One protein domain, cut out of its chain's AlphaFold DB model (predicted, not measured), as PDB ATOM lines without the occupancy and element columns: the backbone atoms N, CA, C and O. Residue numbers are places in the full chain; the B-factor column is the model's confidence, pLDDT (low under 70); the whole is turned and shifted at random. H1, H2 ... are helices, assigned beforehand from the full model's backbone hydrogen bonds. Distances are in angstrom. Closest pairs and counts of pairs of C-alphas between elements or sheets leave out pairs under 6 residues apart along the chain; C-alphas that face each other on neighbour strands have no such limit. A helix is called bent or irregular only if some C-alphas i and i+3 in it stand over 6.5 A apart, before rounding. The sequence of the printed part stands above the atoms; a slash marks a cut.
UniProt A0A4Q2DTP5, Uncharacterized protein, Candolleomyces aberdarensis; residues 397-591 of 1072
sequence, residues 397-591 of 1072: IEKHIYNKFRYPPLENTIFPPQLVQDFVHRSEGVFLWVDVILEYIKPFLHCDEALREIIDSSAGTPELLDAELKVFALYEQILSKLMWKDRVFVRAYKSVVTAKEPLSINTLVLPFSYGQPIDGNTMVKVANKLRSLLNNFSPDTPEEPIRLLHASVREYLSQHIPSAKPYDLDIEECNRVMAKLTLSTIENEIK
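Overview. This is residues 397 to 591 of the 1072 residues of an uncharacterized protein of Candolleomyces aberdarensis (UniProt A0A4Q2DTP5). The model is an elongated body of helices in two lobes: H1 to H5 at one end, and H6, H7 and H8 with H10 towards the other. H9 lies between the lobes, and the long unnamed stretch of residues 530 to 550 comes within 2 A of the mean of the C-alphas. The printed part has 195 residues with ten named helices, H1 to H10 in order, and no named strand; the class is all helix. It is compact, with a radius of gyration of the C-alphas of 18.0 A, and spans 61 by 36 by 26 A.

Arrangement. H1, residues 397 to 405, touches H2, residues 417 to 427, opposite ways at a steep tilt of 61 degrees; their closest C-alphas, Glu 398 and Val 424, are 6.1 A apart. H3, residues 431 to 441, is the hub, touching three helices. H1 and H3 only just touch, with 3 pairs of C-alphas within 8 A, the closest being Ile 397 and Phe 431 at 6.7 A. H4, residues 447 to 460, touches H3 with residues 447 to 451 alone, closest at C-alphas 441 and 447, 5.4 A. H4 also touches H2, closest at C-alphas 423 and 455, 6.8 A. H5, residues 467 to 480, touches H3 with residues 470 to 474 alone, the same way at a shallow tilt of 15 degrees; C-alphas 433 and 471 are closest, 5.7 A. H6, residues 487 to 498, is apart from H3. H7, residues 505 to 509, touches H8, residues 520 to 529, closest at C-alphas 509 and 520, 5.7 A. H6 and H8 touch, about perpendicular at 76 degrees, with C-alphas 492 and 523 closest at 6.2 A. H9, residues 551 to 559, is close to H5 but not clearly touching, with C-alphas 472 and 556 closest at 6.4 A. H10, residues 571 to 589, touches H6 with residues 571 to 578 alone, about perpendicular at 90 degrees; C-alphas 498 and 574 are closest, 6.4 A. Helix packing is mostly crossed, 2 of 7 pairs being at a shallow tilt. Every O i to N i+4 pair is within hydrogen-bond range in the helices other than H4, which has 9 of 10.

Along the chain. H1 begins at C-alpha 397 (1.159, 57.410, 45.436). H4 is 21.7 A long and only just irregular: C-alphas 457 and 460 are 6.8 A apart. H5 is 20.1 A long. H10, 26.2 A, ends at C-alpha 589 (18.263, 15.144, 59.418).

Size, cuts and confidence. The farthest C-alphas, Gln 418 and Lys 591, are 62.1 A apart. The printed part has no cut. The links H1 to H2, H8 to H9 and H9 to H10 are long. Residues 503 to 504 pair with 545 to 546, antiparallel. Mean pLDDT of the printed part is 78.2; 39 residues are under 70, among them 407 to 413, 458 to 465 and 509 to 517.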
ATOM      1  N   ILE A 397       0.062  58.080  46.148       88.38
ATOM      2  CA  ILE A 397       1.159  57.410  45.436       88.38
ATOM      3  C   ILE A 397       2.416  58.267  45.438       88.38
ATOM      4  O   ILE A 397       3.495  57.755  45.718       88.38
ATOM      5  N   GLU A 398       2.293  59.568  45.192       89.69
ATOM      6  CA  GLU A 398       3.422  60.494  45.257       89.69
ATOM      7  C   GLU A 398       4.086  60.450  46.644       89.69
ATOM      8  O   GLU A 398       5.297  60.247  46.759       89.69
ATOM      9  N   LYS A 399       3.293  60.527  47.723       88.88
ATOM     10  CA  LYS A 399       3.796  60.366  49.100       88.88
ATOM     11  C   LYS A 399       4.427  58.994  49.333       88.88
ATOM     12  O   LYS A 399       5.445  58.911  50.020       88.88
ATOM     13  N   HIS A 400       3.840  57.927  48.788       88.62
ATOM     14  CA  HIS A 400       4.378  56.566  48.885       88.62
ATOM     15  C   HIS A 400       5.749  56.445  48.213       88.62
ATOM     16  O   HIS A 400       6.686  55.944  48.835       88.62
ATOM     17  N   ILE A 401       5.897  56.990  47.003       88.81
ATOM     18  CA  ILE A 401       7.163  57.051  46.262       88.81
ATOM     19  C   ILE A 401       8.216  57.810  47.074       88.81
ATOM     20  O   ILE A 401       9.299  57.282  47.327       88.81
ATOM     21  N   TYR A 402       7.890  59.010  47.564       86.50
ATOM     22  CA  TYR A 402       8.820  59.794  48.380       86.50
ATOM     23  C   TYR A 402       9.208  59.092  49.681       86.50
ATOM     24  O   TYR A 402      10.362  59.169  50.101       86.50
ATOM     25  N   ASN A 403       8.274  58.389  50.321       84.56
ATOM     26  CA  ASN A 403       8.583  57.610  51.511       84.56
ATOM     27  C   ASN A 403       9.548  56.460  51.192       84.56
ATOM     28  O   ASN A 403      10.488  56.231  51.944       84.56
ATOM     29  N   LYS A 404       9.367  55.776  50.057       82.44
ATOM     30  CA  LYS A 404      10.273  54.715  49.592       82.44
ATOM     31  C   LYS A 404      11.651  55.248  49.192       82.44
ATOM     32  O   LYS A 404      12.638  54.555  49.418       82.44
ATOM     33  N   PHE A 405      11.740  56.474  48.677       80.88
ATOM     34  CA  PHE A 405      13.021  57.136  48.412       80.88
ATOM     35  C   PHE A 405      13.817  57.445  49.678       80.88
ATOM     36  O   PHE A 405      15.032  57.514  49.605       80.88
ATOM     37  N   ARG A 406      13.181  57.565  50.850       72.12
ATOM     38  CA  ARG A 406      13.892  57.769  52.127       72.12
ATOM     39  C   ARG A 406      14.585  56.515  52.665       72.12
ATOM     40  O   ARG A 406      15.243  56.601  53.693       72.12
ATOM     41  N   TYR A 407      14.433  55.364  52.011       62.66
ATOM     42  CA  TYR A 407      15.104  54.132  52.416       62.66
ATOM     43  C   TYR A 407      16.393  53.914  51.605       62.66
ATOM     44  O   TYR A 407      16.360  54.006  50.371       62.66
ATOM     45  N   PRO A 408      17.519  53.552  52.249       58.22
ATOM     46  CA  PRO A 408      18.709  53.088  51.542       58.22
ATOM     47  C   PRO A 408      18.351  51.906  50.623       58.22
ATOM     48  O   PRO A 408      17.618  51.009  51.054       58.22
ATOM     49  N   PRO A 409      18.818  51.862  49.359       58.56
ATOM     50  CA  PRO A 409      19.854  52.692  48.726       58.56
ATOM     51  C   PRO A 409      19.358  53.950  47.979       58.56
ATOM     52  O   PRO A 409      20.169  54.629  47.355       58.56
ATOM     53  N   LEU A 410      18.061  54.279  48.008       65.19
ATOM     54  CA  LEU A 410      17.486  55.392  47.227       65.19
ATOM     55  C   LEU A 410      17.621  56.766  47.909       65.19
ATOM     56  O   LEU A 410      17.400  57.783  47.260       65.19
ATOM     57  N   GLU A 411      18.028  56.798  49.181       63.12
ATOM     58  CA  GLU A 411      18.094  58.005  50.023       63.12
ATOM     59  C   GLU A 411      18.965  59.131  49.438       63.12
ATOM     60  O   GLU A 411      18.674  60.308  49.633       63.12
ATOM     61  N   ASN A 412      19.991  58.777  48.656       66.00
ATOM     62  CA  ASN A 412      20.913  59.731  48.032       66.00
ATOM     63  C   ASN A 412      20.547  60.098  46.581       66.00
ATOM     64  O   ASN A 412      21.248  60.898  45.957       66.00
ATOM     65  N   THR A 413      19.474  59.527  46.026       69.81
ATOM     66  CA  THR A 413      19.077  59.724  44.627       69.81
ATOM     67  C   THR A 413      18.033  60.831  44.515       69.81
ATOM     68  O   THR A 413      16.934  60.731  45.055       69.81
ATOM     69  N   ILE A 414      18.348  61.889  43.763       73.56
ATOM     70  CA  ILE A 414      17.412  62.987  43.493       73.56
ATOM     71  C   ILE A 414      16.740  62.739  42.141       73.56
ATOM     72  O   ILE A 414      17.337  62.970  41.091       73.56
ATOM     73  N   PHE A 415      15.485  62.293  42.160       81.31
ATOM     74  CA  PHE A 415      14.690  62.147  40.940       81.31
ATOM     75  C   PHE A 415      14.137  63.507  40.475       81.31
ATOM     76  O   PHE A 415      13.637  64.276  41.303       81.31
ATOM     77  N   PRO A 416      14.170  63.821  39.164       85.06
ATOM     78  CA  PRO A 416      13.536  65.023  38.632       85.06
ATOM     79  C   PRO A 416      12.032  65.059  38.961       85.06
ATOM     80  O   PRO A 416      11.356  64.054  38.734       85.06
ATOM     81  N   PRO A 417      11.465  66.197  39.409       85.31
ATOM     82  CA  PRO A 417      10.044  66.278  39.769       85.31
ATOM     83  C   PRO A 417       9.096  65.852  38.641       85.31
ATOM     84  O   PRO A 417       8.099  65.187  38.893       85.31
ATOM     85  N   GLN A 418       9.438  66.181  37.391       87.31
ATOM     86  CA  GLN A 418       8.671  65.762  36.212       87.31
ATOM     87  C   GLN A 418       8.658  64.240  36.045       87.31
ATOM     88  O   GLN A 418       7.603  63.673  35.813       87.31
ATOM     89  N   LEU A 419       9.793  63.570  36.267       88.38
ATOM     90  CA  LEU A 419       9.877  62.112  36.180       88.38
ATOM     91  C   LEU A 419       9.028  61.433  37.265       88.38
ATOM     92  O   LEU A 419       8.412  60.405  37.009       88.38
ATOM     93  N   VAL A 420       8.970  62.013  38.470       89.06
ATOM     94  CA  VAL A 420       8.094  61.522  39.548       89.06
ATOM     95  C   VAL A 420       6.622  61.716  39.180       89.06
ATOM     96  O   VAL A 420       5.830  60.804  39.382       89.06
ATOM     97  N   GLN A 421       6.256  62.861  38.603       89.50
ATOM     98  CA  GLN A 421       4.890  63.121  38.136       89.50
ATOM     99  C   GLN A 421       4.482  62.167  37.003       89.50
ATOM    100  O   GLN A 421       3.403  61.582  37.063       89.50
ATOM    101  N   ASP A 422       5.369  61.922  36.035       88.44
ATOM    102  CA  ASP A 422       5.152  60.936  34.970       88.44
ATOM    103  C   ASP A 422       4.992  59.524  35.554       88.44
ATOM    104  O   ASP A 422       4.117  58.768  35.131       88.44
ATOM    105  N   PHE A 423       5.786  59.179  36.574       90.38
ATOM    106  CA  PHE A 423       5.696  57.899  37.274       90.38
ATOM    107  C   PHE A 423       4.374  57.740  38.038       90.38
ATOM    108  O   PHE A 423       3.729  56.694  37.946       90.38
ATOM    109  N   VAL A 424       3.929  58.784  38.748       89.56
ATOM    110  CA  VAL A 424       2.628  58.823  39.435       89.56
ATOM    111  C   VAL A 424       1.495  58.678  38.426       89.56
ATOM    112  O   VAL A 424       0.611  57.846  38.624       89.56
ATOM    113  N   HIS A 425       1.532  59.424  37.323       86.25
ATOM    114  CA  HIS A 425       0.525  59.335  36.269       86.25
ATOM    115  C   HIS A 425       0.471  57.920  35.678       86.25
ATOM    116  O   HIS A 425      -0.591  57.302  35.624       86.25
ATOM    117  N   ARG A 426       1.635  57.362  35.323       85.44
ATOM    118  CA  ARG A 426       1.761  56.006  34.776       85.44
ATOM    119  C   ARG A 426       1.417  54.904  35.755       85.44
ATOM    120  O   ARG A 426       1.102  53.814  35.297       85.44
ATOM    121  N   SER A 427       1.445  55.144  37.062       85.62
ATOM    122  CA  SER A 427       0.995  54.141  38.029       85.62
ATOM    123  C   SER A 427      -0.488  53.808  37.859       85.62
ATOM    124  O   SER A 427      -0.892  52.696  38.196       85.62
ATOM    125  N   GLU A 428      -1.285  54.746  37.323       80.94
ATOM    126  CA  GLU A 428      -2.750  54.674  37.264       80.94
ATOM    127  C   GLU A 428      -3.341  54.216  38.606       80.94
ATOM    128  O   GLU A 428      -4.276  53.437  38.635       80.94
ATOM    129  N   GLY A 429      -2.760  54.616  39.742       80.56
ATOM    130  CA  GLY A 429      -3.325  54.258  41.042       80.56
ATOM    131  C   GLY A 429      -2.917  52.888  41.616       80.56
ATOM    132  O   GLY A 429      -3.348  52.542  42.718       80.56
ATOM    133  N   VAL A 430      -2.068  52.117  40.927       84.81
ATOM    134  CA  VAL A 430      -1.648  50.769  41.355       84.81
ATOM    135  C   VAL A 430      -0.354  50.826  42.182       84.81
ATOM    136  O   VAL A 430       0.751  50.890  41.642       84.81
ATOM    137  N   PHE A 431      -0.465  50.745  43.514       87.50
ATOM    138  CA  PHE A 431       0.687  50.812  44.435       87.50
ATOM    139  C   PHE A 431       1.655  49.644  44.239       87.50
ATOM    140  O   PHE A 431       2.868  49.833  44.287       87.50
ATOM    141  N   LEU A 432       1.132  48.446  43.962       87.06
ATOM    142  CA  LEU A 432       1.966  47.268  43.718       87.06
ATOM    143  C   LEU A 432       2.882  47.449  42.498       87.06
ATOM    144  O   LEU A 432       4.034  47.031  42.534       87.06
ATOM    145  N   TRP A 433       2.395  48.096  41.436       88.81
ATOM    146  CA  TRP A 433       3.193  48.377  40.242       88.81
ATOM    147  C   TRP A 433       4.365  49.315  40.570       88.81
ATOM    148  O   TRP A 433       5.500  49.066  40.164       88.81
ATOM    149  N   VAL A 434       4.104  50.338  41.392       89.81
ATOM    150  CA  VAL A 434       5.130  51.250  41.915       89.81
ATOM    151  C   VAL A 434       6.156  50.495  42.761       89.81
ATOM    152  O   VAL A 434       7.354  50.653  42.539       89.81
ATOM    153  N   ASP A 435       5.714  49.645  43.691       88.88
ATOM    154  CA  ASP A 435       6.611  48.876  44.559       88.88
ATOM    155  C   ASP A 435       7.533  47.942  43.759       88.88
ATOM    156  O   ASP A 435       8.740  47.924  44.005       88.88
ATOM    157  N   VAL A 436       7.004  47.227  42.758       89.81
ATOM    158  CA  VAL A 436       7.804  46.338  41.894       89.81
ATOM    159  C   VAL A 436       8.883  47.123  41.139       89.81
ATOM    160  O   VAL A 436      10.031  46.677  41.076       89.81
ATOM    161  N   ILE A 437       8.550  48.297  40.588       89.94
ATOM    162  CA  ILE A 437       9.515  49.141  39.861       89.94
ATOM    163  C   ILE A 437      10.574  49.698  40.797       89.94
ATOM    164  O   ILE A 437      11.758  49.648  40.470       89.94
ATOM    165  N   LEU A 438      10.173  50.208  41.962       88.00
ATOM    166  CA  LEU A 438      11.114  50.749  42.932       88.00
ATOM    167  C   LEU A 438      12.095  49.671  43.407       88.00
ATOM    168  O   LEU A 438      13.294  49.931  43.461       88.00
ATOM    169  N   GLU A 439      11.632  48.447  43.678       85.44
ATOM    170  CA  GLU A 439      12.528  47.328  43.997       85.44
ATOM    171  C   GLU A 439      13.406  46.904  42.807       85.44
ATOM    172  O   GLU A 439      14.556  46.504  43.006       85.44
ATOM    173  N   TYR A 440      12.906  47.026  41.573       86.38
ATOM    174  CA  TYR A 440      13.668  46.735  40.358       86.38
ATOM    175  C   TYR A 440      14.800  47.735  40.109       86.38
ATOM    176  O   TYR A 440      15.899  47.305  39.776       86.38
ATOM    177  N   ILE A 441      14.567  49.043  40.275       86.44
ATOM    178  CA  ILE A 441      15.566  50.077  39.947       86.44
ATOM    179  C   ILE A 441      16.639  50.257  41.030       86.44
ATOM    180  O   ILE A 441      17.732  50.720  40.721       86.44
ATOM    181  N   LYS A 442      16.371  49.858  42.283       82.00
ATOM    182  CA  LYS A 442      17.307  49.985  43.422       82.00
ATOM    183  C   LYS A 442      18.756  49.540  43.150       82.00
ATOM    184  O   LYS A 442      19.657  50.191  43.671       82.00
ATOM    185  N   PRO A 443      19.029  48.444  42.414       79.38
ATOM    186  CA  PRO A 443      20.397  48.000  42.150       79.38
ATOM    187  C   PRO A 443      21.138  48.820  41.081       79.38
ATOM    188  O   PRO A 443      22.339  48.619  40.902       79.38
ATOM    189  N   PHE A 444      20.451  49.682  40.326       81.44
ATOM    190  CA  PHE A 444      21.047  50.433  39.222       81.44
ATOM    191  C   PHE A 444      21.758  51.690  39.727       81.44
ATOM    192  O   PHE A 444      21.230  52.430  40.550       81.44
ATOM    193  N   LEU A 445      22.942  51.971  39.175       78.12
ATOM    194  CA  LEU A 445      23.699  53.182  39.509       78.12
ATOM    195  C   LEU A 445      22.960  54.463  39.074       78.12
ATOM    196  O   LEU A 445      22.945  55.444  39.810       78.12
ATOM    197  N   HIS A 446      22.316  54.425  37.902       82.75
ATOM    198  CA  HIS A 446      21.485  55.498  37.344       82.75
ATOM    199  C   HIS A 446      20.004  55.104  37.432       82.75
ATOM    200  O   HIS A 446      19.386  54.670  36.458       82.75
ATOM    201  N   CYS A 447      19.448  55.174  38.645       82.94
ATOM    202  CA  CYS A 447      18.057  54.795  38.913       82.94
ATOM    203  C   CYS A 447      17.041  55.619  38.099       82.94
ATOM    204  O   CYS A 447      15.967  55.122  37.773       82.94
ATOM    205  N   ASP A 448      17.359  56.875  37.786       83.69
ATOM    206  CA  ASP A 448      16.521  57.801  37.023       83.69
ATOM    207  C   ASP A 448      16.428  57.424  35.538       83.69
ATOM    208  O   ASP A 448      15.341  57.478  34.961       83.69
ATOM    209  N   GLU A 449      17.531  56.980  34.931       84.88
ATOM    210  CA  GLU A 449      17.539  56.454  33.560       84.88
ATOM    211  C   GLU A 449      16.762  55.136  33.466       84.88
ATOM    212  O   GLU A 449      15.920  54.979  32.582       84.88
ATOM    213  N   ALA A 450      16.979  54.222  34.418       85.50
ATOM    214  CA  ALA A 450      16.264  52.948  34.476       85.50
ATOM    215  C   ALA A 450      14.748  53.146  34.662       85.50
ATOM    216  O   ALA A 450      13.947  52.475  34.011       85.50
ATOM    217  N   LEU A 451      14.344  54.095  35.516       88.12
ATOM    218  CA  LEU A 451      12.939  54.459  35.693       88.12
ATOM    219  C   LEU A 451      12.342  55.034  34.400       88.12
ATOM    220  O   LEU A 451      11.237  54.655  34.014       88.12
ATOM    221  N   ARG A 452      13.082  55.911  33.711       88.12
ATOM    222  CA  ARG A 452      12.643  56.516  32.451       88.12
ATOM    223  C   ARG A 452      12.469  55.467  31.343       88.12
ATOM    224  O   ARG A 452      11.441  55.483  30.680       88.12
ATOM    225  N   GLU A 453      13.371  54.488  31.218       86.31
ATOM    226  CA  GLU A 453      13.223  53.369  30.263       86.31
ATOM    227  C   GLU A 453      11.915  52.585  30.487       86.31
ATOM    228  O   GLU A 453      11.225  52.219  29.532       86.31
ATOM    229  N   ILE A 454      11.539  52.328  31.744       85.25
ATOM    230  CA  ILE A 454      10.309  51.588  32.077       85.25
ATOM    231  C   ILE A 454       9.063  52.429  31.768       85.25
ATOM    232  O   ILE A 454       8.095  51.922  31.198       85.25
ATOM    233  N   ILE A 455       9.090  53.721  32.094       85.69
ATOM    234  CA  ILE A 455       8.000  54.662  31.791       85.69
ATOM    235  C   ILE A 455       7.804  54.817  30.273       85.69
ATOM    236  O   ILE A 455       6.670  54.801  29.794       85.69
ATOM    237  N   ASP A 456       8.895  54.901  29.512       83.50
ATOM    238  CA  ASP A 456       8.860  55.056  28.056       83.50
ATOM    239  C   ASP A 456       8.428  53.756  27.359       83.50
ATOM    240  O   ASP A 456       7.622  53.776  26.430       83.50
ATOM    241  N   SER A 457       8.911  52.600  27.823       75.38
ATOM    242  CA  SER A 457       8.517  51.292  27.271       75.38
ATOM    243  C   SER A 457       7.065  50.919  27.579       75.38
ATOM    244  O   SER A 457       6.430  50.231  26.779       75.38
ATOM    245  N   SER A 458       6.508  51.424  28.682       69.44
ATOM    246  CA  SER A 458       5.080  51.311  29.010       69.44
ATOM    247  C   SER A 458       4.205  52.362  28.314       69.44
ATOM    248  O   SER A 458       2.990  52.373  28.491       69.44
ATOM    249  N   ALA A 459       4.768  53.225  27.459       60.72
ATOM    250  CA  ALA A 459       3.983  54.246  26.770       60.72
ATOM    251  C   ALA A 459       3.080  53.724  25.642       60.72
ATOM    252  O   ALA A 459       2.171  54.436  25.218       60.72
ATOM    253  N   GLY A 460       3.318  52.497  25.166       55.41
ATOM    254  CA  GLY A 460       2.513  51.842  24.130       55.41
ATOM    255  C   GLY A 460       1.383  50.947  24.655       55.41
ATOM    256  O   GLY A 460       0.593  50.453  23.852       55.41
ATOM    257  N   THR A 461       1.299  50.707  25.968       59.12
ATOM    258  CA  THR A 461       0.197  49.938  26.568       59.12
ATOM    259  C   THR A 461      -1.030  50.838  26.768       59.12
ATOM    260  O   THR A 461      -0.862  51.938  27.291       59.12
ATOM    261  N   PRO A 462      -2.245  50.417  26.358       57.03
ATOM    262  CA  PRO A 462      -3.468  51.193  26.562       57.03
ATOM    263  C   PRO A 462      -3.626  51.666  28.018       57.03
ATOM    264  O   PRO A 462      -3.488  50.862  28.932       57.03
ATOM    265  N   GLU A 463      -3.991  52.933  28.232       54.94
ATOM    266  CA  GLU A 463      -4.138  53.587  29.557       54.94
ATOM    267  C   GLU A 463      -5.326  53.063  30.406       54.94
ATOM    268  O   GLU A 463      -5.760  53.696  31.362       54.94
ATOM    269  N   LEU A 464      -5.887  51.906  30.035       54.38
ATOM    270  CA  LEU A 464      -7.082  51.276  30.612       54.38
ATOM    271  C   LEU A 464      -6.935  49.743  30.688       54.38
ATOM    272  O   LEU A 464      -7.923  49.010  30.609       54.38
ATOM    273  N   LEU A 465      -5.704  49.234  30.785       55.69
ATOM    274  CA  LEU A 465      -5.504  47.825  31.116       55.69
ATOM    275  C   LEU A 465      -5.967  47.567  32.551       55.69
ATOM    276  O   LEU A 465      -5.708  48.358  33.454       55.69
ATOM    277  N   ASP A 466      -6.629  46.431  32.745       72.00
ATOM    278  CA  ASP A 466      -6.921  45.906  34.073       72.00
ATOM    279  C   ASP A 466      -5.644  45.890  34.937       72.00
ATOM    280  O   ASP A 466      -4.548  45.581  34.446       72.00
ATOM    281  N   ALA A 467      -5.765  46.267  36.214       75.56
ATOM    282  CA  ALA A 467      -4.617  46.448  37.106       75.56
ATOM    283  C   ALA A 467      -3.787  45.159  37.222       75.56
ATOM    284  O   ALA A 467      -2.561  45.216  37.357       75.56
ATOM    285  N   GLU A 468      -4.443  44.001  37.111       78.19
ATOM    286  CA  GLU A 468      -3.785  42.697  37.072       78.19
ATOM    287  C   GLU A 468      -2.921  42.534  35.822       78.19
ATOM    288  O   GLU A 468      -1.712  42.310  35.932       78.19
ATOM    289  N   LEU A 469      -3.492  42.756  34.635       79.44
ATOM    290  CA  LEU A 469      -2.768  42.668  33.363       79.44
ATOM    291  C   LEU A 469      -1.572  43.624  33.304       79.44
ATOM    292  O   LEU A 469      -0.517  43.266  32.776       79.44
ATOM    293  N   LYS A 470      -1.698  44.823  33.880       83.81
ATOM    294  CA  LYS A 470      -0.608  45.803  33.952       83.81
ATOM    295  C   LYS A 470       0.568  45.314  34.799       83.81
ATOM    296  O   LYS A 470       1.726  45.438  34.389       83.81
ATOM    297  N   VAL A 471       0.294  44.751  35.976       86.19
ATOM    298  CA  VAL A 471       1.336  44.180  36.845       86.19
ATOM    299  C   VAL A 471       1.949  42.930  36.203       86.19
ATOM    300  O   VAL A 471       3.165  42.753  36.250       86.19
ATOM    301  N   PHE A 472       1.147  42.101  35.533       86.19
ATOM    302  CA  PHE A 472       1.624  40.917  34.812       86.19
ATOM    303  C   PHE A 472       2.526  41.266  33.623       86.19
ATOM    304  O   PHE A 472       3.566  40.632  33.439       86.19
ATOM    305  N   ALA A 473       2.202  42.316  32.863       84.06
ATOM    306  CA  ALA A 473       3.069  42.826  31.803       84.06
ATOM    307  C   ALA A 473       4.428  43.302  32.352       84.06
ATOM    308  O   ALA A 473       5.474  43.041  31.753       84.06
ATOM    309  N   LEU A 474       4.433  43.940  33.528       87.19
ATOM    310  CA  LEU A 474       5.668  44.332  34.208       87.19
ATOM    311  C   LEU A 474       6.484  43.110  34.665       87.19
ATOM    312  O   LEU A 474       7.701  43.077  34.463       87.19
ATOM    313  N   TYR A 475       5.840  42.080  35.229       88.69
ATOM    314  CA  TYR A 475       6.519  40.820  35.553       88.69
ATOM    315  C   TYR A 475       7.143  40.185  34.314       88.69
ATOM    316  O   TYR A 475       8.298  39.768  34.374       88.69
ATOM    317  N   GLU A 476       6.439  40.173  33.181       86.62
ATOM    318  CA  GLU A 476       6.969  39.673  31.913       86.62
ATOM    319  C   GLU A 476       8.234  40.427  31.473       86.62
ATOM    320  O   GLU A 476       9.248  39.813  31.116       86.62
ATOM    321  N   GLN A 477       8.194  41.760  31.517       85.56
ATOM    322  CA  GLN A 477       9.315  42.618  31.136       85.56
ATOM    323  C   GLN A 477      10.540  42.381  32.030       85.56
ATOM    324  O   GLN A 477      11.666  42.310  31.534       85.56
ATOM    325  N   ILE A 478      10.332  42.220  33.338       87.31
ATOM    326  CA  ILE A 478      11.402  41.947  34.304       87.31
ATOM    327  C   ILE A 478      11.953  40.535  34.106       87.31
ATOM    328  O   ILE A 478      13.162  40.360  33.938       87.31
ATOM    329  N   LEU A 479      11.078  39.524  34.106       88.50
ATOM    330  CA  LEU A 479      11.465  38.122  34.015       88.50
ATOM    331  C   LEU A 479      12.177  37.852  32.692       88.50
ATOM    332  O   LEU A 479      13.236  37.241  32.713       88.50
ATOM    333  N   SER A 480      11.697  38.356  31.551       86.56
ATOM    334  CA  SER A 480      12.324  38.119  30.235       86.56
ATOM    335  C   SER A 480      13.794  38.562  30.133       86.56
ATOM    336  O   SER A 480      14.549  37.956  29.371       86.56
ATOM    337  N   LYS A 481      14.226  39.547  30.935       85.62
ATOM    338  CA  LYS A 481      15.616  40.037  30.999       85.62
ATOM    339  C   LYS A 481      16.547  39.158  31.868       85.62
ATOM    340  O   LYS A 481      17.750  39.417  31.927       85.62
ATOM    341  N   LEU A 482      16.031  38.128  32.552       88.69
ATOM    342  CA  LEU A 482      16.808  37.255  33.446       88.69
ATOM    343  C   LEU A 482      17.515  36.095  32.715       88.69
ATOM    344  O   LEU A 482      17.283  35.802  31.541       88.69
ATOM    345  N   MET A 483      18.429  35.420  33.421       86.75
ATOM    346  CA  MET A 483      19.367  34.449  32.838       86.75
ATOM    347  C   MET A 483      18.779  33.036  32.706       86.75
ATOM    348  O   MET A 483      19.306  32.076  33.256       86.75
ATOM    349  N   TRP A 484      17.714  32.874  31.924       88.25
ATOM    350  CA  TRP A 484      17.008  31.588  31.807       88.25
ATOM    351  C   TRP A 484      17.780  30.460  31.115       88.25
ATOM    352  O   TRP A 484      17.400  29.295  31.207       88.25
ATOM    353  N   LYS A 485      18.870  30.784  30.415       86.88
ATOM    354  CA  LYS A 485      19.767  29.773  29.835       86.88
ATOM    355  C   LYS A 485      20.686  29.138  30.885       86.88
ATOM    356  O   LYS A 485      21.242  28.069  30.633       86.88
ATOM    357  N   ASP A 486      20.852  29.776  32.043       86.50
ATOM    358  CA  ASP A 486      21.668  29.268  33.140       86.50
ATOM    359  C   ASP A 486      20.866  28.264  33.984       86.50
ATOM    360  O   ASP A 486      19.921  28.608  34.695       86.50
ATOM    361  N   ARG A 487      21.272  26.991  33.927       83.31
ATOM    362  CA  ARG A 487      20.620  25.902  34.670       83.31
ATOM    363  C   ARG A 487      20.731  26.055  36.188       83.31
ATOM    364  O   ARG A 487      19.923  25.468  36.905       83.31
ATOM    365  N   VAL A 488      21.732  26.766  36.703       82.94
ATOM    366  CA  VAL A 488      21.862  27.029  38.142       82.94
ATOM    367  C   VAL A 488      20.844  28.085  38.560       82.94
ATOM    368  O   VAL A 488      20.113  27.866  39.524       82.94
ATOM    369  N   PHE A 489      20.719  29.158  37.772       86.50
ATOM    370  CA  PHE A 489      19.715  30.201  37.981       86.50
ATOM    371  C   PHE A 489      18.289  29.636  37.980       86.50
ATOM    372  O   PHE A 489      17.543  29.879  38.923       86.50
ATOM    373  N   VAL A 490      17.923  28.835  36.972       84.31
ATOM    374  CA  VAL A 490      16.566  28.262  36.859       84.31
ATOM    375  C   VAL A 490      16.218  27.384  38.062       84.31
ATOM    376  O   VAL A 490      15.099  27.447  38.565       84.31
ATOM    377  N   ARG A 491      17.169  26.578  38.552       79.44
ATOM    378  CA  ARG A 491      16.947  25.722  39.726       79.44
ATOM    379  C   ARG A 491      16.768  26.540  41.001       79.44
ATOM    380  O   ARG A 491      15.804  26.306  41.716       79.44
ATOM    381  N   ALA A 492      17.641  27.519  41.234       80.19
ATOM    382  CA  ALA A 492      17.547  28.430  42.373       80.19
ATOM    383  C   ALA A 492      16.234  29.231  42.372       80.19
ATOM    384  O   ALA A 492      15.573  29.343  43.400       80.19
ATOM    385  N   TYR A 493      15.834  29.740  41.203       85.25
ATOM    386  CA  TYR A 493      14.552  30.409  41.000       85.25
ATOM    387  C   TYR A 493      13.389  29.503  41.407       85.25
ATOM    388  O   TYR A 493      12.581  29.918  42.236       85.25
ATOM    389  N   LYS A 494      13.344  28.262  40.894       80.62
ATOM    390  CA  LYS A 494      12.297  27.293  41.245       80.62
ATOM    391  C   LYS A 494      12.239  27.071  42.753       80.62
ATOM    392  O   LYS A 494      11.167  27.220  43.312       80.62
ATOM    393  N   SER A 495      13.367  26.844  43.426       77.94
ATOM    394  CA  SER A 495      13.395  26.653  44.886       77.94
ATOM    395  C   SER A 495      12.792  27.829  45.672       77.94
ATOM    396  O   SER A 495      12.126  27.602  46.676       77.94
ATOM    397  N   VAL A 496      12.996  29.076  45.226       79.81
ATOM    398  CA  VAL A 496      12.442  30.274  45.889       79.81
ATOM    399  C   VAL A 496      10.928  30.381  45.693       79.81
ATOM    400  O   VAL A 496      10.208  30.697  46.636       79.81
ATOM    401  N   VAL A 497      10.433  30.140  44.476       79.06
ATOM    402  CA  VAL A 497       9.020  30.385  44.129       79.06
ATOM    403  C   VAL A 497       8.096  29.195  44.411       79.06
ATOM    404  O   VAL A 497       6.883  29.378  44.494       79.06
ATOM    405  N   THR A 498       8.639  27.981  44.554       76.50
ATOM    406  CA  THR A 498       7.857  26.763  44.837       76.50
ATOM    407  C   THR A 498       7.683  26.495  46.328       76.50
ATOM    408  O   THR A 498       6.803  25.716  46.703       76.50
ATOM    409  N   ALA A 499       8.482  27.146  47.177       75.88
ATOM    410  CA  ALA A 499       8.338  27.072  48.621       75.88
ATOM    411  C   ALA A 499       6.918  27.500  49.040       75.88
ATOM    412  O   ALA A 499       6.401  28.538  48.624       75.88
ATOM    413  N   LYS A 500       6.260  26.659  49.841       71.25
ATOM    414  CA  LYS A 500       4.888  26.889  50.321       71.25
ATOM    415  C   LYS A 500       4.840  27.948  51.419       71.25
ATOM    416  O   LYS A 500       3.856  28.671  51.528       71.25
ATOM    417  N   GLU A 501       5.922  28.057  52.180       69.88
ATOM    418  CA  GLU A 501       6.158  29.080  53.192       69.88
ATOM    419  C   GLU A 501       7.416  29.872  52.828       69.88
ATOM    420  O   GLU A 501       8.296  29.336  52.153       69.88
ATOM    421  N   PRO A 502       7.543  31.125  53.294       78.00
ATOM    422  CA  PRO A 502       8.802  31.853  53.230       78.00
ATOM    423  C   PRO A 502       9.918  31.061  53.920       78.00
ATOM    424  O   PRO A 502       9.796  30.748  55.103       78.00
ATOM    425  N   LEU A 503      10.998  30.769  53.194       80.12
ATOM    426  CA  LEU A 503      12.169  30.045  53.700       80.12
ATOM    427  C   LEU A 503      13.407  30.938  53.653       80.12
ATOM    428  O   LEU A 503      13.575  31.719  52.710       80.12
ATOM    429  N   SER A 504      14.284  30.825  54.651       85.31
ATOM    430  CA  SER A 504      15.579  31.516  54.624       85.31
ATOM    431  C   SER A 504      16.485  30.987  53.506       85.31
ATOM    432  O   SER A 504      16.324  29.863  53.013       85.31
ATOM    433  N   ILE A 505      17.494  31.772  53.113       82.56
ATOM    434  CA  ILE A 505      18.488  31.312  52.130       82.56
ATOM    435  C   ILE A 505      19.204  30.067  52.656       82.56
ATOM    436  O   ILE A 505      19.376  29.103  51.914       82.56
ATOM    437  N   ASN A 506      19.557  30.052  53.943       76.19
ATOM    438  CA  ASN A 506      20.199  28.906  54.592       76.19
ATOM    439  C   ASN A 506      19.373  27.619  54.444       76.19
ATOM    440  O   ASN A 506      19.924  26.525  54.290       76.19
ATOM    441  N   THR A 507      18.050  27.758  54.418       76.31
ATOM    442  CA  THR A 507      17.110  26.654  54.231       76.31
ATOM    443  C   THR A 507      16.963  26.226  52.779       76.31
ATOM    444  O   THR A 507      16.877  25.033  52.504       76.31
ATOM    445  N   LEU A 508      17.028  27.152  51.826       75.69
ATOM    446  CA  LEU A 508      16.910  26.832  50.399       75.69
ATOM    447  C   LEU A 508      18.171  26.173  49.799       75.69
ATOM    448  O   LEU A 508      18.075  25.444  48.814       75.69
ATOM    449  N   VAL A 509      19.345  26.399  50.399       69.19
ATOM    450  CA  VAL A 509      20.677  25.991  49.898       69.19
ATOM    451  C   VAL A 509      20.951  24.485  50.028       69.19
ATOM    452  O   VAL A 509      21.570  23.895  49.141       69.19
ATOM    453  N   LEU A 510      20.478  23.828  51.096       59.22
ATOM    454  CA  LEU A 510      20.933  22.475  51.464       59.22
ATOM    455  C   LEU A 510      20.013  21.323  51.012       59.22
ATOM    456  O   LEU A 510      20.539  20.374  50.433       59.22
ATOM    457  N   PRO A 511      18.677  21.379  51.179       56.66
ATOM    458  CA  PRO A 511      17.805  20.283  50.770       56.66
ATOM    459  C   PRO A 511      17.019  20.555  49.487       56.66
ATOM    460  O   PRO A 511      16.726  19.616  48.764       56.66
ATOM    461  N   PHE A 512      16.712  21.813  49.155       59.91
ATOM    462  CA  PHE A 512      15.797  22.164  48.055       59.91
ATOM    463  C   PHE A 512      16.486  22.453  46.715       59.91
ATOM    464  O   PHE A 512      15.864  22.921  45.759       59.91
ATOM    465  N   SER A 513      17.772  22.126  46.615       59.19
ATOM    466  CA  SER A 513      18.556  22.288  45.397       59.19
ATOM    467  C   SER A 513      18.332  21.102  44.450       59.19
ATOM    468  O   SER A 513      18.944  20.051  44.615       59.19
ATOM    469  N   TYR A 514      17.461  21.262  43.445       56.03
ATOM    470  CA  TYR A 514      17.094  20.260  42.424       56.03
ATOM    471  C   TYR A 514      18.328  19.500  41.855       56.03
ATOM    472  O   TYR A 514      18.961  19.937  40.887       56.03
ATOM    473  N   GLY A 515      18.691  18.361  42.458       54.72
ATOM    474  CA  GLY A 515      19.701  17.399  41.987       54.72
ATOM    475  C   GLY A 515      21.189  17.681  42.282       54.72
ATOM    476  O   GLY A 515      22.000  16.769  42.128       54.72
ATOM    477  N   GLN A 516      21.585  18.889  42.700       62.56
ATOM    478  CA  GLN A 516      22.965  19.229  43.115       62.56
ATOM    479  C   GLN A 516      22.910  20.410  44.091       62.56
ATOM    480  O   GLN A 516      22.184  21.350  43.758       62.56
ATOM    481  N   PRO A 517      23.694  20.429  45.185       64.75
ATOM    482  CA  PRO A 517      23.707  21.541  46.133       64.75
ATOM    483  C   PRO A 517      24.047  22.860  45.431       64.75
ATOM    484  O   PRO A 517      25.003  22.928  44.657       64.75
ATOM    485  N   ILE A 518      23.253  23.898  45.687       73.56
ATOM    486  CA  ILE A 518      23.542  25.269  45.260       73.56
ATOM    487  C   ILE A 518      24.165  25.965  46.462       73.56
ATOM    488  O   ILE A 518      23.614  25.893  47.551       73.56
ATOM    489  N   ASP A 519      25.307  26.624  46.294       79.12
ATOM    490  CA  ASP A 519      25.945  27.342  47.393       79.12
ATOM    491  C   ASP A 519      25.145  28.593  47.807       79.12
ATOM    492  O   ASP A 519      24.466  29.228  46.994       79.12
ATOM    493  N   GLY A 520      25.256  28.976  49.083       78.50
ATOM    494  CA  GLY A 520      24.530  30.122  49.642       78.50
ATOM    495  C   GLY A 520      24.798  31.436  48.926       78.50
ATOM    496  O   GLY A 520      23.874  32.211  48.702       78.50
ATOM    497  N   ASN A 521      26.029  31.662  48.468       82.44
ATOM    498  CA  ASN A 521      26.381  32.880  47.745       82.44
ATOM    499  C   ASN A 521      25.695  32.938  46.369       82.44
ATOM    500  O   ASN A 521      25.222  33.991  45.941       82.44
ATOM    501  N   THR A 522      25.588  31.808  45.673       83.19
ATOM    502  CA  THR A 522      24.813  31.713  44.433       83.19
ATOM    503  C   THR A 522      23.326  31.953  44.681       83.19
ATOM    504  O   THR A 522      22.721  32.723  43.934       83.19
ATOM    505  N   MET A 523      22.744  31.400  45.749       84.12
ATOM    506  CA  MET A 523      21.347  31.683  46.110       84.12
ATOM    507  C   MET A 523      21.115  33.162  46.436       84.12
ATOM    508  O   MET A 523      20.156  33.737  45.928       84.12
ATOM    509  N   VAL A 524      22.022  33.811  47.177       87.00
ATOM    510  CA  VAL A 524      21.975  35.264  47.430       87.00
ATOM    511  C   VAL A 524      22.007  36.046  46.117       87.00
ATOM    512  O   VAL A 524      21.202  36.953  45.921       87.00
ATOM    513  N   LYS A 525      22.889  35.688  45.175       86.00
ATOM    514  CA  LYS A 525      22.961  36.347  43.858       86.00
ATOM    515  C   LYS A 525      21.672  36.177  43.054       86.00
ATOM    516  O   LYS A 525      21.261  37.117  42.375       86.00
ATOM    517  N   VAL A 526      21.048  35.000  43.112       86.69
ATOM    518  CA  VAL A 526      19.773  34.727  42.431       86.69
ATOM    519  C   VAL A 526      18.636  35.501  43.092       86.69
ATOM    520  O   VAL A 526      17.930  36.224  42.394       86.69
ATOM    521  N   ALA A 527      18.504  35.439  44.416       86.50
ATOM    522  CA  ALA A 527      17.515  36.207  45.170       86.50
ATOM    523  C   ALA A 527      17.683  37.719  44.935       86.50
ATOM    524  O   ALA A 527      16.706  38.419  44.694       86.50
ATOM    525  N   ASN A 528      18.922  38.213  44.857       86.25
ATOM    526  CA  ASN A 528      19.201  39.607  44.525       86.25
ATOM    527  C   ASN A 528      18.773  39.983  43.095       86.25
ATOM    528  O   ASN A 528      18.330  41.104  42.866       86.25
ATOM    529  N   LYS A 529      18.868  39.059  42.128       86.06
ATOM    530  CA  LYS A 529      18.322  39.255  40.770       86.06
ATOM    531  C   LYS A 529      16.792  39.203  40.736       86.06
ATOM    532  O   LYS A 529      16.196  39.837  39.875       86.06
ATOM    533  N   LEU A 530      16.174  38.463  41.656       87.44
ATOM    534  CA  LEU A 530      14.722  38.366  41.823       87.44
ATOM    535  C   LEU A 530      14.157  39.437  42.767       87.44
ATOM    536  O   LEU A 530      12.963  39.415  43.034       87.44
ATOM    537  N   ARG A 531      14.979  40.377  43.258       85.50
ATOM    538  CA  ARG A 531      14.619  41.362  44.293       85.50
ATOM    539  C   ARG A 531      13.312  42.103  44.010       85.50
ATOM    540  O   ARG A 531      12.536  42.301  44.931       85.50
ATOM    541  N   SER A 532      13.035  42.449  42.755       85.88
ATOM    542  CA  SER A 532      11.786  43.114  42.350       85.88
ATOM    543  C   SER A 532      10.514  42.303  42.614       85.88
ATOM    544  O   SER A 532       9.419  42.855  42.633       85.88
ATOM    545  N   LEU A 533      10.652  40.994  42.816       87.25
ATOM    546  CA  LEU A 533       9.578  40.058  43.135       87.25
ATOM    547  C   LEU A 533       9.581  39.652  44.614       87.25
ATOM    548  O   LEU A 533       8.724  38.869  45.022       87.25
ATOM    549  N   LEU A 534      10.530  40.153  45.413       85.56
ATOM    550  CA  LEU A 534      10.717  39.803  46.818       85.56
ATOM    551  C   LEU A 534      10.426  41.000  47.729       85.56
ATOM    552  O   LEU A 534      10.719  42.144  47.398       85.56
ATOM    553  N   ASN A 535       9.873  40.737  48.909       79.06
ATOM    554  CA  ASN A 535       9.579  41.767  49.897       79.06
ATOM    555  C   ASN A 535      10.788  42.015  50.813       79.06
ATOM    556  O   ASN A 535      11.196  41.099  51.526       79.06
ATOM    557  N   ASN A 536      11.316  43.245  50.833       69.81
ATOM    558  CA  ASN A 536      12.386  43.707  51.737       69.81
ATOM    559  C   ASN A 536      13.632  42.798  51.795       69.81
ATOM    560  O   ASN A 536      14.292  42.709  52.827       69.81
ATOM    561  N   PHE A 537      13.973  42.122  50.695       80.44
ATOM    562  CA  PHE A 537      15.137  41.240  50.655       80.44
ATOM    563  C   PHE A 537      16.453  42.028  50.767       80.44
ATOM    564  O   PHE A 537      16.721  42.916  49.947       80.44
ATOM    565  N   SER A 538      17.305  41.647  51.725       77.62
ATOM    566  CA  SER A 538      18.683  42.128  51.837       77.62
ATOM    567  C   SER A 538      19.690  40.982  51.654       77.62
ATOM    568  O   SER A 538      19.510  39.914  52.238       77.62
ATOM    569  N   PRO A 539      20.783  41.178  50.886       77.50
ATOM    570  CA  PRO A 539      21.868  40.200  50.788       77.50
ATOM    571  C   PRO A 539      22.586  39.962  52.124       77.50
ATOM    572  O   PRO A 539      23.202  38.913  52.300       77.50
ATOM    573  N   ASP A 540      22.513  40.936  53.034       78.25
ATOM    574  CA  ASP A 540      23.255  40.953  54.298       78.25
ATOM    575  C   ASP A 540      22.555  40.152  55.411       78.25
ATOM    576  O   ASP A 540      23.156  39.886  56.449       78.25
ATOM    577  N   THR A 541      21.299  39.735  55.194       78.19
ATOM    578  CA  THR A 541      20.467  39.006  56.169       78.19
ATOM    579  C   THR A 541      19.997  37.641  55.631       78.19
ATOM    580  O   THR A 541      18.800  37.394  55.499       78.19
ATOM    581  N   PRO A 542      20.907  36.686  55.331       74.69
ATOM    582  CA  PRO A 542      20.548  35.402  54.706       74.69
ATOM    583  C   PRO A 542      19.704  34.473  55.600       74.69
ATOM    584  O   PRO A 542      19.125  33.499  55.109       74.69
ATOM    585  N   GLU A 543      19.649  34.759  56.901       75.81
ATOM    586  CA  GLU A 543      18.824  34.063  57.895       75.81
ATOM    587  C   GLU A 543      17.350  34.486  57.838       75.81
ATOM    588  O   GLU A 543      16.483  33.752  58.310       75.81
ATOM    589  N   GLU A 544      17.041  35.643  57.247       80.31
ATOM    590  CA  GLU A 544      15.663  36.099  57.127       80.31
ATOM    591  C   GLU A 544      14.915  35.330  56.022       80.31
ATOM    592  O   GLU A 544      15.458  35.107  54.934       80.31
ATOM    593  N   PRO A 545      13.650  34.930  56.259       81.50
ATOM    594  CA  PRO A 545      12.859  34.230  55.257       81.50
ATOM    595  C   PRO A 545      12.617  35.080  54.011       81.50
ATOM    596  O   PRO A 545      12.087  36.192  54.097       81.50
ATOM    597  N   ILE A 546      12.912  34.521  52.836       83.12
ATOM    598  CA  ILE A 546      12.588  35.155  51.562       83.12
ATOM    599  C   ILE A 546      11.075  35.116  51.366       83.12
ATOM    600  O   ILE A 546      10.455  34.055  51.335       83.12
ATOM    601  N   ARG A 547      10.474  36.295  51.206       82.50
ATOM    602  CA  ARG A 547       9.039  36.465  50.971       82.50
ATOM    603  C   ARG A 547       8.818  37.008  49.575       82.50
ATOM    604  O   ARG A 547       9.488  37.960  49.185       82.50
ATOM    605  N   LEU A 548       7.846  36.455  48.855       83.69
ATOM    606  CA  LEU A 548       7.349  37.095  47.639       83.69
ATOM    607  C   LEU A 548       6.747  38.460  47.995       83.69
ATOM    608  O   LEU A 548       6.130  38.617  49.050       83.69
ATOM    609  N   LEU A 549       6.933  39.439  47.111       82.06
ATOM    610  CA  LEU A 549       6.410  40.795  47.279       82.06
ATOM    611  C   LEU A 549       4.884  40.782  47.431       82.06
ATOM    612  O   LEU A 549       4.333  41.478  48.281       82.06
ATOM    613  N   HIS A 550       4.212  39.967  46.616       81.25
ATOM    614  CA  HIS A 550       2.759  39.849  46.587       81.25
ATOM    615  C   HIS A 550       2.320  38.485  46.023       81.25
ATOM    616  O   HIS A 550       3.068  37.852  45.275       81.25
ATOM    617  N   ALA A 551       1.106  38.032  46.368       75.94
ATOM    618  CA  ALA A 551       0.568  36.728  45.955       75.94
ATOM    619  C   ALA A 551       0.456  36.592  44.426       75.94
ATOM    620  O   ALA A 551       0.678  35.516  43.868       75.94
ATOM    621  N   SER A 552       0.241  37.724  43.757       82.31
ATOM    622  CA  SER A 552       0.183  37.878  42.300       82.31
ATOM    623  C   SER A 552       1.417  37.390  41.555       82.31
ATOM    624  O   SER A 552       1.310  37.005  40.397       82.31
ATOM    625  N   VAL A 553       2.596  37.391  42.190       84.38
ATOM    626  CA  VAL A 553       3.810  36.836  41.575       84.38
ATOM    627  C   VAL A 553       3.603  35.347  41.310       84.38
ATOM    628  O   VAL A 553       3.854  34.871  40.209       84.38
ATOM    629  N   ARG A 554       3.096  34.604  42.301       77.88
ATOM    630  CA  ARG A 554       2.844  33.168  42.164       77.88
ATOM    631  C   ARG A 554       1.695  32.892  41.197       77.88
ATOM    632  O   ARG A 554       1.805  31.968  40.400       77.88
ATOM    633  N   GLU A 555       0.626  33.684  41.255       76.81
ATOM    634  CA  GLU A 555      -0.535  33.585  40.354       76.81
ATOM    635  C   GLU A 555      -0.117  33.775  38.891       76.81
ATOM    636  O   GLU A 555      -0.362  32.897  38.062       76.81
ATOM    637  N   TYR A 556       0.645  34.834  38.595       84.25
ATOM    638  CA  TYR A 556       1.202  35.060  37.264       84.25
ATOM    639  C   TYR A 556       2.029  33.865  36.790       84.25
ATOM    640  O   TYR A 556       1.787  33.337  35.708       84.25
ATOM    641  N   LEU A 557       2.965  33.406  37.629       82.56
ATOM    642  CA  LEU A 557       3.898  32.340  37.275       82.56
ATOM    643  C   LEU A 557       3.248  30.958  37.104       82.56
ATOM    644  O   LEU A 557       3.886  30.072  36.543       82.56
ATOM    645  N   SER A 558       2.026  30.759  37.603       73.88
ATOM    646  CA  SER A 558       1.346  29.459  37.600       73.88
ATOM    647  C   SER A 558       0.134  29.370  36.676       73.88
ATOM    648  O   SER A 558      -0.163  28.282  36.192       73.88
ATOM    649  N   GLN A 559      -0.585  30.471  36.448       71.12
ATOM    650  CA  GLN A 559      -1.879  30.451  35.751       71.12
ATOM    651  C   GLN A 559      -1.899  31.288  34.468       71.12
ATOM    652  O   GLN A 559      -2.707  31.021  33.583       71.12
ATOM    653  N   HIS A 560      -1.013  32.282  34.339       69.75
ATOM    654  CA  HIS A 560      -1.104  33.297  33.280       69.75
ATOM    655  C   HIS A 560       0.102  33.341  32.332       69.75
ATOM    656  O   HIS A 560       0.156  34.195  31.443       69.75
ATOM    657  N   ILE A 561       1.064  32.425  32.472       72.00
ATOM    658  CA  ILE A 561       2.163  32.291  31.514       72.00
ATOM    659  C   ILE A 561       1.682  31.516  30.276       72.00
ATOM    660  O   ILE A 561       1.157  30.410  30.406       72.00
ATOM    661  N   PRO A 562       1.907  32.029  29.050       63.38
ATOM    662  CA  PRO A 562       1.759  31.227  27.842       63.38
ATOM    663  C   PRO A 562       2.712  30.029  27.901       63.38
ATOM    664  O   PRO A 562       3.928  30.217  28.026       63.38
ATOM    665  N   SER A 563       2.171  28.812  27.797       56.69
ATOM    666  CA  SER A 563       2.950  27.571  27.845       56.69
ATOM    667  C   SER A 563       4.165  27.659  26.909       56.69
ATOM    668  O   SER A 563       4.024  28.076  25.758       56.69
ATOM    669  N   ALA A 564       5.343  27.253  27.402       63.47
ATOM    670  CA  ALA A 564       6.661  27.281  26.735       63.47
ATOM    671  C   ALA A 564       7.570  28.507  26.970       63.47
ATOM    672  O   ALA A 564       8.663  28.565  26.393       63.47
ATOM    673  N   LYS A 565       7.215  29.454  27.850       78.81
ATOM    674  CA  LYS A 565       8.204  30.436  28.336       78.81
ATOM    675  C   LYS A 565       9.157  29.809  29.364       78.81
ATOM    676  O   LYS A 565       8.771  28.922  30.115       78.81
ATOM    677  N   PRO A 566      10.424  30.253  29.443       75.69
ATOM    678  CA  PRO A 566      11.438  29.538  30.220       75.69
ATOM    679  C   PRO A 566      11.339  29.739  31.745       75.69
ATOM    680  O   PRO A 566      12.084  29.107  32.492       75.69
ATOM    681  N   TYR A 567      10.439  30.615  32.197       82.44
ATOM    682  CA  TYR A 567      10.134  30.895  33.603       82.44
ATOM    683  C   TYR A 567       8.785  30.337  34.067       82.44
ATOM    684  O   TYR A 567       8.376  30.602  35.197       82.44
ATOM    685  N   ASP A 568       8.134  29.562  33.200       78.19
ATOM    686  CA  ASP A 568       6.907  28.830  33.492       78.19
ATOM    687  C   ASP A 568       7.104  27.866  34.674       78.19
ATOM    688  O   ASP A 568       8.112  27.142  34.753       78.19
ATOM    689  N   LEU A 569       6.163  27.889  35.620       74.81
ATOM    690  CA  LEU A 569       6.136  26.970  36.750       74.81
ATOM    691  C   LEU A 569       5.127  25.865  36.478       74.81
ATOM    692  O   LEU A 569       3.946  25.987  36.787       74.81
ATOM    693  N   ASP A 570       5.636  24.730  36.014       75.12
ATOM    694  CA  ASP A 570       4.912  23.469  36.116       75.12
ATOM    695  C   ASP A 570       4.748  23.116  37.604       75.12
ATOM    696  O   ASP A 570       5.687  22.644  38.257       75.12
ATOM    697  N   ILE A 571       3.572  23.428  38.160       69.88
ATOM    698  CA  ILE A 571       3.251  23.243  39.579       69.88
ATOM    699  C   ILE A 571       3.363  21.768  39.968       69.88
ATOM    700  O   ILE A 571       3.840  21.468  41.062       69.88
ATOM    701  N   GLU A 572       2.953  20.856  39.089       67.94
ATOM    702  CA  GLU A 572       2.953  19.421  39.359       67.94
ATOM    703  C   GLU A 572       4.389  18.896  39.451       67.94
ATOM    704  O   GLU A 572       4.770  18.287  40.454       67.94
ATOM    705  N   GLU A 573       5.235  19.240  38.476       74.19
ATOM    706  CA  GLU A 573       6.659  18.895  38.509       74.19
ATOM    707  C   GLU A 573       7.377  19.550  39.696       74.19
ATOM    708  O   GLU A 573       8.231  18.937  40.347       74.19
ATOM    709  N   CYS A 574       7.033  20.798  40.011       72.75
ATOM    710  CA  CYS A 574       7.621  21.510  41.134       72.75
ATOM    711  C   CYS A 574       7.256  20.869  42.476       72.75
ATOM    712  O   CYS A 574       8.153  20.624  43.284       72.75
ATOM    713  N   ASN A 575       5.980  20.542  42.687       69.38
ATOM    714  CA  ASN A 575       5.514  19.836  43.878       69.38
ATOM    715  C   ASN A 575       6.174  18.456  43.983       69.38
ATOM    716  O   ASN A 575       6.688  18.113  45.046       69.38
ATOM    717  N   ARG A 576       6.264  17.705  42.874       67.81
ATOM    718  CA  ARG A 576       6.918  16.389  42.825       67.81
ATOM    719  C   ARG A 576       8.375  16.447  43.270       67.81
ATOM    720  O   ARG A 576       8.833  15.587  44.023       67.81
ATOM    721  N   VAL A 577       9.131  17.444  42.812       71.50
ATOM    722  CA  VAL A 577      10.525  17.584  43.240       71.50
ATOM    723  C   VAL A 577      10.619  18.072  44.684       71.50
ATOM    724  O   VAL A 577      11.397  17.503  45.445       71.50
ATOM    725  N   MET A 578       9.800  19.037  45.106       72.56
ATOM    726  CA  MET A 578       9.756  19.471  46.508       72.56
ATOM    727  C   MET A 578       9.431  18.311  47.462       72.56
ATOM    728  O   MET A 578      10.038  18.211  48.528       72.56
ATOM    729  N   ALA A 579       8.575  17.370  47.059       70.00
ATOM    730  CA  ALA A 579       8.294  16.139  47.799       70.00
ATOM    731  C   ALA A 579       9.544  15.273  47.999       70.00
ATOM    732  O   ALA A 579       9.861  14.847  49.106       70.00
ATOM    733  N   LYS A 580      10.308  15.043  46.926       68.75
ATOM    734  CA  LYS A 580      11.547  14.251  46.989       68.75
ATOM    735  C   LYS A 580      12.584  14.908  47.893       68.75
ATOM    736  O   LYS A 580      13.265  14.224  48.654       68.75
ATOM    737  N   LEU A 581      12.689  16.231  47.822       73.25
ATOM    738  CA  LEU A 581      13.641  17.007  48.607       73.25
ATOM    739  C   LEU A 581      13.243  17.062  50.089       73.25
ATOM    740  O   LEU A 581      14.093  16.814  50.943       73.25
ATOM    741  N   THR A 582      11.961  17.268  50.413       73.56
ATOM    742  CA  THR A 582      11.462  17.193  51.802       73.56
ATOM    743  C   THR A 582      11.675  15.802  52.406       73.56
ATOM    744  O   THR A 582      12.200  15.696  53.513       73.56
ATOM    745  N   LEU A 583      11.377  14.724  51.670       69.44
ATOM    746  CA  LEU A 583      11.623  13.347  52.124       69.44
ATOM    747  C   LEU A 583      13.112  13.057  52.349       69.44
ATOM    748  O   LEU A 583      13.475  12.472  53.368       69.44
ATOM    749  N   SER A 584      13.990  13.507  51.448       72.06
ATOM    750  CA  SER A 584      15.438  13.357  51.632       72.06
ATOM    751  C   SER A 584      15.965  14.187  52.808       72.06
ATOM    752  O   SER A 584      16.865  13.753  53.522       72.06
ATOM    753  N   THR A 585      15.392  15.366  53.061       75.31
ATOM    754  CA  THR A 585      15.715  16.184  54.245       75.31
ATOM    755  C   THR A 585      15.368  15.438  55.522       75.31
ATOM    756  O   THR A 585      16.190  15.343  56.430       75.31
ATOM    757  N   ILE A 586      14.163  14.864  55.564       72.44
ATOM    758  CA  ILE A 586      13.695  14.029  56.666       72.44
ATOM    759  C   ILE A 586      14.657  12.851  56.869       72.44
ATOM    760  O   ILE A 586      15.117  12.647  57.986       72.44
ATOM    761  N   GLU A 587      15.038  12.130  55.810       68.69
ATOM    762  CA  GLU A 587      16.004  11.020  55.878       68.69
ATOM    763  C   GLU A 587      17.370  11.450  56.444       68.69
ATOM    764  O   GLU A 587      17.948  10.766  57.290       68.69
ATOM    765  N   ASN A 588      17.893  12.589  55.991       70.12
ATOM    766  CA  ASN A 588      19.235  13.041  56.346       70.12
ATOM    767  C   ASN A 588      19.315  13.658  57.750       70.12
ATOM    768  O   ASN A 588      20.336  13.507  58.433       70.12
ATOM    769  N   GLU A 589      18.273  14.376  58.171       71.81
ATOM    770  CA  GLU A 589      18.263  15.144  59.418       71.81
ATOM    771  C   GLU A 589      17.592  14.410  60.582       71.81
ATOM    772  O   GLU A 589      18.006  14.592  61.732       71.81
ATOM    773  N   ILE A 590      16.624  13.523  60.316       68.12
ATOM    774  CA  ILE A 590      16.066  12.635  61.341       68.12
ATOM    775  C   ILE A 590      17.049  11.491  61.611       68.12
ATOM    776  O   ILE A 590      16.921  10.367  61.134       68.12
ATOM    777  N   LYS A 591      18.056  11.781  62.436       59.69
ATOM    778  CA  LYS A 591      18.901  10.771  63.094       59.69
ATOM    779  C   LYS A 591      18.316  10.433  64.468       59.69
ATOM    780  O   LYS A 591      17.474  11.165  64.974       59.69
TER     781      LYS A 591